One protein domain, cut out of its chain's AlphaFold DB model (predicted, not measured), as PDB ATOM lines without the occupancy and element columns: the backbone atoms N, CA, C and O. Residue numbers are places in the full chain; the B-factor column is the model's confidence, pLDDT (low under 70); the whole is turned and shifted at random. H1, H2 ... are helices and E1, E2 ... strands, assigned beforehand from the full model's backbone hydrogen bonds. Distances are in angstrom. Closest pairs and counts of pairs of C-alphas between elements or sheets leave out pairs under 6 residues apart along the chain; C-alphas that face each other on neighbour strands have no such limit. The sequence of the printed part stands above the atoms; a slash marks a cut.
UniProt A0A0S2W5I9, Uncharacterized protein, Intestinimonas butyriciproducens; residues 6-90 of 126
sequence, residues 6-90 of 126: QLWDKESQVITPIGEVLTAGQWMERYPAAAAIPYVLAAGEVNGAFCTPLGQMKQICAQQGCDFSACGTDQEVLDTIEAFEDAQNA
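Overview. This is residues 6 to 90 of the 126 residues of an uncharacterized protein of Intestinimonas butyriciproducens (UniProt A0A0S2W5I9). A short two-strand hairpin, E1 and E2, sits in the middle between two helical ends: H3 and H4 packed together at a slant on one side, and on the other the small helices H1 and H2 with a long winding stretch, residues 6 to 23. Short pairings tie residues 6 to 7 to E1 and residues 14 to 15 to 21 to 22. The printed part has 85 residues, in the order H1, H2, E1, E2, H3, H4, and is mostly helix, with an antiparallel sheet E1 - E2. It is compact, with a radius of gyration of the C-alphas of 13.6 A and spans of 36 by 27 by 17 A.

Arrangement. E1, residues 39 to 42, and E2, residues 51 to 53, form an antiparallel hairpin at 152 degrees, with N 40 and O 52 2.8 A apart and N 52 and O 40 3.1 A apart, within hydrogen-bond range. H3, residues 54 to 63, follows E2 by a tight link; its closest C-alpha pair with E1 is Leu 54 and Tyr 39, 5.7 A. H4, residues 74 to 89, touches H3, closest at the C-alphas of Cys 61 and Ile 81, 6.7 A, at a steep tilt of 43 degrees, the same way. H1, residues 24 to 30, and H2, residues 33 to 36, only just touch, only at the corner, with 3 pairs of C-alphas within 8 A; the closest are Met 28 and Ala 35, 5.6 A. H1 and H2 are apart from H3 and H4. Each O i to N i+4 pair is within hydrogen-bond range in H1, H3 and H4; H2 is too short for one.

Along the chain. E1 spans 10.4 A, H3 14.4 A and H4 22.7 A. H1 begins at C-alpha 24 (86.691, 183.809, 148.147), and H4 ends at C-alpha 89 (54.758, 182.674, 153.415).

Size, cuts and confidence. The C-alphas farthest apart, of Gly 19 and Ser 69, are 38.8 A apart. The printed part has no cut, no link between named elements is long, and no printed residue is under 70 in pLDDT.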
ATOM      1  N   GLN A   6      72.556 179.517 152.328       97.44
ATOM      2  CA  GLN A   6      73.642 178.671 152.800       97.44
ATOM      3  C   GLN A   6      74.589 179.480 153.673       97.44
ATOM      4  O   GLN A   6      74.844 180.655 153.402       97.44
ATOM      5  N   LEU A   7      75.168 178.838 154.685       97.81
ATOM      6  CA  LEU A   7      76.379 179.361 155.300       97.81
ATOM      7  C   LEU A   7      77.525 179.226 154.305       97.81
ATOM      8  O   LEU A   7      77.770 178.152 153.754       97.81
ATOM      9  N   TRP A   8      78.207 180.331 154.043       97.75
ATOM     10  CA  TRP A   8      79.344 180.327 153.144       97.75
ATOM     11  C   TRP A   8      80.578 179.784 153.854       97.75
ATOM     12  O   TRP A   8      80.972 180.279 154.911       97.75
ATOM     13  N   ASP A   9      81.206 178.784 153.244       96.62
ATOM     14  CA  ASP A   9      82.391 178.097 153.768       96.62
ATOM     15  C   ASP A   9      83.676 178.945 153.702       96.62
ATOM     16  O   ASP A   9      84.678 178.590 154.316       96.62
ATOM     17  N   LYS A  10      83.624 180.112 153.038       97.19
ATOM     18  CA  LYS A  10      84.743 181.056 152.842       97.19
ATOM     19  C   LYS A  10      85.861 180.545 151.927       97.19
ATOM     20  O   LYS A  10      86.923 181.162 151.860       97.19
ATOM     21  N   GLU A  11      85.616 179.472 151.188       97.50
ATOM     22  CA  GLU A  11      86.527 178.887 150.202       97.50
ATOM     23  C   GLU A  11      85.881 178.871 148.808       97.50
ATOM     24  O   GLU A  11      86.521 179.226 147.812       97.50
ATOM     25  N   SER A  12      84.594 178.529 148.742       97.06
ATOM     26  CA  SER A  12      83.791 178.465 147.525       97.06
ATOM     27  C   SER A  12      83.720 179.811 146.815       97.06
ATOM     28  O   SER A  12      83.612 180.875 147.431       97.06
ATOM     29  N   GLN A  13      83.727 179.753 145.486       97.94
ATOM     30  CA  GLN A  13      83.549 180.928 144.641       97.94
ATOM     31  C   GLN A  13      82.156 181.538 144.815       97.94
ATOM     32  O   GLN A  13      81.187 180.841 145.129       97.94
ATOM     33  N   VAL A  14      82.061 182.841 144.559       98.25
ATOM     34  CA  VAL A  14      80.799 183.580 144.582       98.25
ATOM     35  C   VAL A  14      80.444 184.027 143.170       98.25
ATOM     36  O   VAL A  14      81.199 184.771 142.545       98.25
ATOM     37  N   ILE A  15      79.296 183.574 142.671       98.19
ATOM     38  CA  ILE A  15      78.727 183.956 141.378       98.19
ATOM     39  C   ILE A  15      77.693 185.053 141.628       98.19
ATOM     40  O   ILE A  15      76.681 184.834 142.297       98.19
ATOM     41  N   THR A  16      77.953 186.252 141.114       97.25
ATOM     42  CA  THR A  16      77.077 187.413 141.309       97.25
ATOM     43  C   THR A  16      75.959 187.457 140.258       97.25
ATOM     44  O   THR A  16      76.112 186.908 139.166       97.25
ATOM     45  N   PRO A  17      74.845 188.171 140.517       96.75
ATOM     46  CA  PRO A  17      73.748 188.311 139.550       96.75
ATOM     47  C   PRO A  17      74.131 188.944 138.212       96.75
ATOM     48  O   PRO A  17      73.422 188.765 137.227       96.75
ATOM     49  N   ILE A  18      75.239 189.688 138.166       96.38
ATOM     50  CA  ILE A  18      75.755 190.300 136.935       96.38
ATOM     51  C   ILE A  18      76.736 189.386 136.181       96.38
ATOM     52  O   ILE A  18      77.310 189.803 135.179       96.38
ATOM     53  N   GLY A  19      76.929 188.148 136.650       94.38
ATOM     54  CA  GLY A  19      77.774 187.139 136.012       94.38
ATOM     55  C   GLY A  19      79.258 187.208 136.383       94.38
ATOM     56  O   GLY A  19      80.058 186.500 135.774       94.38
ATOM     57  N   GLU A  20      79.657 188.028 137.364       97.38
ATOM     58  CA  GLU A  20      81.027 187.959 137.888       97.38
ATOM     59  C   GLU A  20      81.199 186.690 138.728       97.38
ATOM     60  O   GLU A  20      80.381 186.404 139.601       97.38
ATOM     61  N   VAL A  21      82.300 185.972 138.506       98.25
ATOM     62  CA  VAL A  21      82.722 184.848 139.349       98.25
ATOM     63  C   VAL A  21      83.928 185.295 140.158       98.25
ATOM     64  O   VAL A  21      85.007 185.526 139.611       98.25
ATOM     65  N   LEU A  22      83.734 185.445 141.461       98.31
ATOM     66  CA  LEU A  22      84.739 185.942 142.390       98.31
ATOM     67  C   LEU A  22      85.313 184.782 143.194       98.31
ATOM     68  O   LEU A  22      84.587 183.910 143.673       98.31
ATOM     69  N   THR A  23      86.631 184.776 143.375       98.56
ATOM     70  CA  THR A  23      87.253 183.899 144.373       98.56
ATOM     71  C   THR A  23      86.843 184.334 145.777       98.56
ATOM     72  O   THR A  23      86.457 185.487 145.992       98.56
ATOM     73  N   ALA A  24      86.985 183.450 146.765       98.19
ATOM     74  CA  ALA A  24      86.691 183.809 148.147       98.19
ATOM     75  C   ALA A  24      87.508 185.014 148.644       98.19
ATOM     76  O   ALA A  24      86.970 185.896 149.310       98.19
ATOM     77  N   GLY A  25      88.785 185.108 148.255       98.25
ATOM     78  CA  GLY A  25      89.634 186.259 148.574       98.25
ATOM     79  C   GLY A  25      89.108 187.566 147.975       98.25
ATOM     80  O   GLY A  25      88.991 188.559 148.685       98.25
ATOM     81  N   GLN A  26      88.722 187.552 146.695       98.38
ATOM     82  CA  GLN A  26      88.128 188.723 146.038       98.38
ATOM     83  C   GLN A  26      86.795 189.121 146.680       98.38
ATOM     84  O   GLN A  26      86.517 190.308 146.843       98.38
ATOM     85  N   TRP A  27      85.974 188.142 147.067       97.94
ATOM     86  CA  TRP A  27      84.722 188.405 147.765       97.94
ATOM     87  C   TRP A  27      84.960 189.041 149.136       97.94
ATOM     88  O   TRP A  27      84.361 190.067 149.437       97.94
ATOM     89  N   MET A  28      85.874 188.491 149.939       98.12
ATOM     90  CA  MET A  28      86.231 189.040 151.250       98.12
ATOM     91  C   MET A  28      86.896 190.418 151.160       98.12
ATOM     92  O   MET A  28      86.705 191.237 152.052       98.12
ATOM     93  N   GLU A  29      87.638 190.709 150.092       97.94
ATOM     94  CA  GLU A  29      88.182 192.051 149.853       97.94
ATOM     95  C   GLU A  29      87.059 193.075 149.617       97.94
ATOM     96  O   GLU A  29      87.087 194.168 150.183       97.94
ATOM     97  N   ARG A  30      86.032 192.703 148.838       96.38
ATOM     98  CA  ARG A  30      84.850 193.551 148.602       96.38
ATOM     99  C   ARG A  30      83.931 193.635 149.825       96.38
ATOM    100  O   ARG A  30      83.368 194.693 150.097       96.38
ATOM    101  N   TYR A  31      83.796 192.537 150.564       96.19
ATOM    102  CA  TYR A  31      82.921 192.391 151.726       96.19
ATOM    103  C   TYR A  31      83.703 191.850 152.935       96.19
ATOM    104  O   TYR A  31      83.565 190.676 153.288       96.19
ATOM    105  N   PRO A  32      84.478 192.698 153.640       96.50
ATOM    106  CA  PRO A  32      85.348 192.262 154.740       96.50
ATOM    107  C   PRO A  32      84.623 191.549 155.886       96.50
ATOM    108  O   PRO A  32      85.202 190.702 156.566       96.50
ATOM    109  N   ALA A  33      83.335 191.844 156.087       95.69
ATOM    110  CA  ALA A  33      82.508 191.143 157.063       95.69
ATOM    111  C   ALA A  33      82.449 189.628 156.795       95.69
ATOM    112  O   ALA A  33      82.487 188.845 157.741       95.69
ATOM    113  N   ALA A  34      82.444 189.199 155.529       96.56
ATOM    114  CA  ALA A  34      82.393 187.784 155.167       96.56
ATOM    115  C   ALA A  34      83.606 186.991 155.684       96.56
ATOM    116  O   ALA A  34      83.499 185.799 155.968       96.56
ATOM    117  N   ALA A  35      84.749 187.658 155.882       96.50
ATOM    118  CA  ALA A  35      85.925 187.050 156.492       96.50
ATOM    119  C   ALA A  35      85.758 186.858 158.008       96.50
ATOM    120  O   ALA A  35      86.146 185.826 158.558       96.50
ATOM    121  N   ALA A  36      85.158 187.836 158.689       95.94
ATOM    122  CA  ALA A  36      85.192 187.941 160.146       95.94
ATOM    123  C   ALA A  36      84.086 187.160 160.870       95.94
ATOM    124  O   ALA A  36      84.299 186.703 161.990       95.94
ATOM    125  N   ILE A  37      82.910 187.013 160.258       96.94
ATOM    126  CA  ILE A  37      81.707 186.488 160.928       96.94
ATOM    127  C   ILE A  37      81.011 185.411 160.084       96.94
ATOM    128  O   ILE A  37      81.338 185.274 158.902       96.94
ATOM    129  N   PRO A  38      80.090 184.615 160.665       97.88
ATOM    130  CA  PRO A  38      79.244 183.709 159.895       97.88
ATOM    131  C   PRO A  38      78.448 184.494 158.852       97.88
ATOM    132  O   PRO A  38      77.724 185.443 159.179       97.88
ATOM    133  N   TYR A  39      78.628 184.120 157.590       97.62
ATOM    134  CA  TYR A  39      78.129 184.870 156.448       97.62
ATOM    135  C   TYR A  39      77.229 183.976 155.611       97.62
ATOM    136  O   TYR A  39      77.603 182.856 155.267       97.62
ATOM    137  N   VAL A  40      76.033 184.467 155.324       98.19
ATOM    138  CA  VAL A  40      75.003 183.740 154.594       98.19
ATOM    139  C   VAL A  40      75.007 184.206 153.148       98.19
ATOM    140  O   VAL A  40      75.074 185.410 152.897       98.19
ATOM    141  N   LEU A  41      74.920 183.256 152.222       98.19
ATOM    142  CA  LEU A  41      74.718 183.464 150.791       98.19
ATOM    143  C   LEU A  41      73.408 182.813 150.329       98.19
ATOM    144  O   LEU A  41      72.805 182.036 151.069       98.19
ATOM    145  N   ALA A  42      72.960 183.105 149.108       97.75
ATOM    146  CA  ALA A  42      71.917 182.300 148.475       97.75
ATOM    147  C   ALA A  42      72.445 180.878 148.201       97.75
ATOM    148  O   ALA A  42      73.605 180.719 147.836       97.75
ATOM    149  N   ALA A  43      71.597 179.855 148.326       95.88
ATOM    150  CA  ALA A  43      71.983 178.455 148.078       95.88
ATOM    151  C   ALA A  43      71.905 178.019 146.598       95.88
ATOM    152  O   ALA A  43      72.101 176.848 146.273       95.88
ATOM    153  N   GLY A  44      71.562 178.937 145.689       93.31
ATOM    154  CA  GLY A  44      71.456 178.663 144.253       93.31
ATOM    155  C   GLY A  44      72.786 178.792 143.503       93.31
ATOM    156  O   GLY A  44      73.791 179.220 144.059       93.31
ATOM    157  N   GLU A  45      72.768 178.492 142.199       93.81
ATOM    158  CA  GLU A  45      73.937 178.637 141.312       93.81
ATOM    159  C   GLU A  45      74.508 180.065 141.344       93.81
ATOM    160  O   GLU A  45      75.716 180.261 141.444       93.81
ATOM    161  N   VAL A  46      73.631 181.073 141.368       96.69
ATOM    162  CA  VAL A  46      73.995 182.476 141.618       96.69
ATOM    163  C   VAL A  46      73.984 182.743 143.127       96.69
ATOM    164  O   VAL A  46      73.113 183.436 143.655       96.69
ATOM    165  N   ASN A  47      74.935 182.152 143.847       96.94
ATOM    166  CA  ASN A  47      74.996 182.226 145.312       96.94
ATOM    167  C   ASN A  47      75.227 183.656 145.850       96.94
ATOM    168  O   ASN A  47      74.790 183.989 146.950       96.94
ATOM    169  N   GLY A  48      75.820 184.549 145.055       97.06
ATOM    170  CA  GLY A  48      75.999 185.966 145.381       97.06
ATOM    171  C   GLY A  48      74.737 186.822 145.226       97.06
ATOM    172  O   GLY A  48      74.813 188.036 145.400       97.06
ATOM    173  N   ALA A  49      73.586 186.237 144.870       96.81
ATOM    174  CA  ALA A  49      72.325 186.969 144.711       96.81
ATOM    175  C   ALA A  49      71.768 187.546 146.018       96.81
ATOM    176  O   ALA A  49      71.013 188.517 145.998       96.81
ATOM    177  N   PHE A  50      72.156 186.966 147.148       96.19
ATOM    178  CA  PHE A  50      71.831 187.447 148.478       96.19
ATOM    179  C   PHE A  50      73.051 187.246 149.365       96.19
ATOM    180  O   PHE A  50      73.686 186.198 149.291       96.19
ATOM    181  N   CYS A  51      73.378 188.231 150.197       96.06
ATOM    182  CA  CYS A  51      74.450 188.090 151.167       96.06
ATOM    183  C   CYS A  51      74.200 188.922 152.422       96.06
ATOM    184  O   CYS A  51      73.863 190.105 152.334       96.06
ATOM    185  N   THR A  52      74.380 188.325 153.598       97.12
ATOM    186  CA  THR A  52      74.198 189.028 154.874       97.12
ATOM    187  C   THR A  52      74.847 188.260 156.032       97.12
ATOM    188  O   THR A  52      75.016 187.042 155.941       97.12
ATOM    189  N   PRO A  53      75.210 188.909 157.149       97.69
ATOM    190  CA  PRO A  53      75.609 188.199 158.360       97.69
ATOM    191  C   PRO A  53      74.470 187.359 158.952       97.69
ATOM    192  O   PRO A  53      73.358 187.862 159.126       97.69
ATOM    193  N   LEU A  54      74.763 186.127 159.391       98.19
ATOM    194  CA  LEU A  54      73.762 185.266 160.045       98.19
ATOM    195  C   LEU A  54      73.138 185.949 161.271       98.19
ATOM    196  O   LEU A  54      71.925 185.919 161.469       98.19
ATOM    197  N   GLY A  55      73.968 186.614 162.081       97.56
ATOM    198  CA  GLY A  55      73.509 187.312 163.284       97.56
ATOM    199  C   GLY A  55      72.475 188.403 162.994       97.56
ATOM    200  O   GLY A  55      71.564 188.608 163.793       97.56
ATOM    201  N   GLN A  56      72.565 189.058 161.831       97.69
ATOM    202  CA  GLN A  56      71.593 190.069 161.421       97.69
ATOM    203  C   GLN A  56      70.253 189.431 161.043       97.69
ATOM    204  O   GLN A  56      69.211 189.930 161.467       97.69
ATOM    205  N   MET A  57      70.265 188.309 160.313       97.56
ATOM    206  CA  MET A  57      69.035 187.562 160.012       97.56
ATOM    207  C   MET A  57      68.368 187.066 161.294       97.56
ATOM    208  O   MET A  57      67.186 187.320 161.508       97.56
ATOM    209  N   LYS A  58      69.147 186.455 162.198       98.00
ATOM    210  CA  LYS A  58      68.660 185.996 163.504       98.00
ATOM    211  C   LYS A  58      67.994 187.128 164.286       98.00
ATOM    212  O   LYS A  58      66.911 186.935 164.826       98.00
ATOM    213  N   GLN A  59      68.613 188.309 164.335       98.06
ATOM    214  CA  GLN A  59      68.050 189.466 165.034       98.06
ATOM    215  C   GLN A  59      66.700 189.890 164.442       98.06
ATOM    216  O   GLN A  59      65.756 190.125 165.194       98.06
ATOM    217  N   ILE A  60      66.603 189.991 163.113       97.19
ATOM    218  CA  ILE A  60      65.371 190.398 162.425       97.19
ATOM    219  C   ILE A  60      64.255 189.380 162.684       97.19
ATOM    220  O   ILE A  60      63.166 189.763 163.104       97.19
ATOM    221  N   CYS A  61      64.528 188.085 162.514       97.12
ATOM    222  CA  CYS A  61      63.540 187.036 162.762       97.12
ATOM    223  C   CYS A  61      63.135 186.966 164.243       97.12
ATOM    224  O   CYS A  61      61.959 186.791 164.547       97.12
ATOM    225  N   ALA A  62      64.069 187.170 165.178       97.81
ATOM    226  CA  ALA A  62      63.756 187.205 166.608       97.81
ATOM    227  C   ALA A  62      62.817 188.372 166.959       97.81
ATOM    228  O   ALA A  62      61.882 188.202 167.737       97.81
ATOM    229  N   GLN A  63      63.008 189.545 166.342       97.94
ATOM    230  CA  GLN A  63      62.092 190.686 166.489       97.94
ATOM    231  C   GLN A  63      60.687 190.397 165.941       97.94
ATOM    232  O   GLN A  63      59.722 191.008 166.391       97.94
ATOM    233  N   GLN A  64      60.570 189.462 164.999       96.69
ATOM    234  CA  GLN A  64      59.305 189.003 164.421       96.69
ATOM    235  C   GLN A  64      58.677 187.831 165.196       96.69
ATOM    236  O   GLN A  64      57.598 187.371 164.831       96.69
ATOM    237  N   GLY A  65      59.319 187.358 166.270       97.06
ATOM    238  CA  GLY A  65      58.807 186.285 167.125       97.06
ATOM    239  C   GLY A  65      59.345 184.888 166.808       97.06
ATOM    240  O   GLY A  65      58.819 183.916 167.342       97.06
ATOM    241  N   CYS A  66      60.379 184.765 165.972       97.69
ATOM    242  CA  CYS A  66      61.058 183.487 165.761       97.69
ATOM    243  C   CYS A  66      61.827 183.062 167.026       97.69
ATOM    244  O   CYS A  66      62.601 183.849 167.581       97.69
ATOM    245  N   ASP A  67      61.622 181.820 167.475       97.31
ATOM    246  CA  ASP A  67      62.304 181.256 168.642       97.31
ATOM    247  C   ASP A  67      63.581 180.510 168.242       97.31
ATOM    248  O   ASP A  67      63.549 179.536 167.495       97.31
ATOM    249  N   PHE A  68      64.709 180.943 168.803       97.56
ATOM    250  CA  PHE A  68      66.025 180.335 168.590       97.56
ATOM    251  C   PHE A  68      66.567 179.621 169.834       97.56
ATOM    252  O   PHE A  68      67.747 179.269 169.862       97.56
ATOM    253  N   SER A  69      65.756 179.434 170.882       96.44
ATOM    254  CA  SER A  69      66.218 178.905 172.176       96.44
ATOM    255  C   SER A  69      66.768 177.477 172.089       96.44
ATOM    256  O   SER A  69      67.593 177.087 172.913       96.44
ATOM    257  N   ALA A  70      66.337 176.706 171.087       95.06
ATOM    258  CA  ALA A  70      66.791 175.339 170.839       95.06
ATOM    259  C   ALA A  70      68.031 175.243 169.927       95.06
ATOM    260  O   ALA A  70      68.590 174.159 169.791       95.06
ATOM    261  N   CYS A  71      68.465 176.340 169.296       96.81
ATOM    262  CA  CYS A  71      69.580 176.316 168.347       96.81
ATOM    263  C   CYS A  71      70.933 176.229 169.068       96.81
ATOM    264  O   CYS A  71      71.270 177.116 169.859       96.81
ATOM    265  N   GLY A  72      71.739 175.215 168.744       95.69
ATOM    266  CA  GLY A  72      73.112 175.063 169.239       95.69
ATOM    267  C   GLY A  72      74.193 175.493 168.242       95.69
ATOM    268  O   GLY A  72      75.325 175.767 168.642       95.69
ATOM    269  N   THR A  73      73.860 175.563 166.955       97.81
ATOM    270  CA  THR A  73      74.799 175.806 165.853       97.81
ATOM    271  C   THR A  73      74.290 176.870 164.882       97.81
ATOM    272  O   THR A  73      73.093 177.146 164.803       97.81
ATOM    273  N   ASP A  74      75.205 177.449 164.101       97.75
ATOM    274  CA  ASP A  74      74.866 178.429 163.062       97.75
ATOM    275  C   ASP A  74      73.935 177.839 161.990       97.75
ATOM    276  O   ASP A  74      73.044 178.530 161.498       97.75
ATOM    277  N   GLN A  75      74.113 176.557 161.655       96.94
ATOM    278  CA  GLN A  75      73.260 175.869 160.690       96.94
ATOM    279  C   GLN A  75      71.836 175.710 161.233       96.94
ATOM    280  O   GLN A  75      70.893 176.076 160.547       96.94
ATOM    281  N   GLU A  76      71.670 175.295 162.494       97.81
ATOM    282  CA  GLU A  76      70.342 175.216 163.125       97.81
ATOM    283  C   GLU A  76      69.636 176.577 163.178       97.81
ATOM    284  O   GLU A  76      68.420 176.646 162.997       97.81
ATOM    285  N   VAL A  77      70.381 177.669 163.391       98.00
ATOM    286  CA  VAL A  77      69.820 179.027 163.307       98.00
ATOM    287  C   VAL A  77      69.310 179.313 161.894       98.00
ATOM    288  O   VAL A  77      68.211 179.848 161.757       98.00
ATOM    289  N   LEU A  78      70.080 178.967 160.857       97.56
ATOM    290  CA  LEU A  78      69.682 179.185 159.467       97.56
ATOM    291  C   LEU A  78      68.446 178.355 159.088       97.56
ATOM    292  O   LEU A  78      67.484 178.918 158.574       97.56
ATOM    293  N   ASP A  79      68.428 177.064 159.428       96.81
ATOM    294  CA  ASP A  79      67.272 176.183 159.220       96.81
ATOM    295  C   ASP A  79      66.018 176.708 159.942       96.81
ATOM    296  O   ASP A  79      64.919 176.712 159.385       96.81
ATOM    297  N   THR A  80      66.177 177.218 161.168       97.75
ATOM    298  CA  THR A  80      65.074 177.806 161.946       97.75
ATOM    299  C   THR A  80      64.541 179.088 161.302       97.75
ATOM    300  O   THR A  80      63.327 179.294 161.257       97.75
ATOM    301  N   ILE A  81      65.422 179.941 160.765       97.38
ATOM    302  CA  ILE A  81      65.021 181.121 159.981       97.38
ATOM    303  C   ILE A  81      64.210 180.688 158.760       97.38
ATOM    304  O   ILE A  81      63.125 181.221 158.526       97.38
ATOM    305  N   GLU A  82      64.705 179.702 158.009       96.19
ATOM    306  CA  GLU A  82      64.041 179.265 156.786       96.19
ATOM    307  C   GLU A  82      62.659 178.668 157.051       96.19
ATOM    308  O   GLU A  82      61.720 178.975 156.315       96.19
ATOM    309  N   ALA A  83      62.526 177.873 158.115       95.31
ATOM    310  CA  ALA A  83      61.253 177.316 158.555       95.31
ATOM    311  C   ALA A  83      60.272 178.403 159.022       95.31
ATOM    312  O   ALA A  83      59.082 178.341 158.712       95.31
ATOM    313  N   PHE A  84      60.758 179.419 159.741       95.94
ATOM    314  CA  PHE A  84      59.933 180.546 160.175       95.94
ATOM    315  C   PHE A  84      59.380 181.337 158.987       95.94
ATOM    316  O   PHE A  84      58.196 181.662 158.942       95.94
ATOM    317  N   GLU A  85      60.222 181.627 158.001       94.75
ATOM    318  CA  GLU A  85      59.799 182.312 156.783       94.75
ATOM    319  C   GLU A  85      58.866 181.455 155.918       94.75
ATOM    320  O   GLU A  85      57.936 182.003 155.332       94.75
ATOM    321  N   ASP A  86      59.067 180.135 155.836       93.62
ATOM    322  CA  ASP A  86      58.128 179.232 155.151       93.62
ATOM    323  C   ASP A  86      56.742 179.295 155.806       93.62
ATOM    324  O   ASP A  86      55.746 179.501 155.118       93.62
ATOM    325  N   ALA A  87      56.682 179.269 157.141       92.31
ATOM    326  CA  ALA A  87      55.433 179.426 157.884       92.31
ATOM    327  C   ALA A  87      54.759 180.794 157.653       92.31
ATOM    328  O   ALA A  87      53.536 180.864 157.567       92.31
ATOM    329  N   GLN A  88      55.536 181.877 157.523       90.75
ATOM    330  CA  GLN A  88      55.017 183.222 157.220       90.75
ATOM    331  C   GLN A  88      54.503 183.355 155.779       90.75
ATOM    332  O   GLN A  88      53.565 184.106 155.525       90.75
ATOM    333  N   ASN A  89      55.132 182.654 154.831       88.75
ATOM    334  CA  ASN A  89      54.758 182.674 153.415       88.75
ATOM    335  C   ASN A  89      53.779 181.557 153.035       88.75
ATOM    336  O   ASN A  89      53.332 181.505 151.885       88.75
ATOM    337  N   ALA A  90      53.443 180.669 153.973       86.44
ATOM    338  CA  ALA A  90      52.415 179.670 153.773       86.44
ATOM    339  C   ALA A  90      51.115 180.384 153.374       86.44
ATOM    340  O   ALA A  90      50.775 181.419 153.956       86.44
TER     341      ALA A  90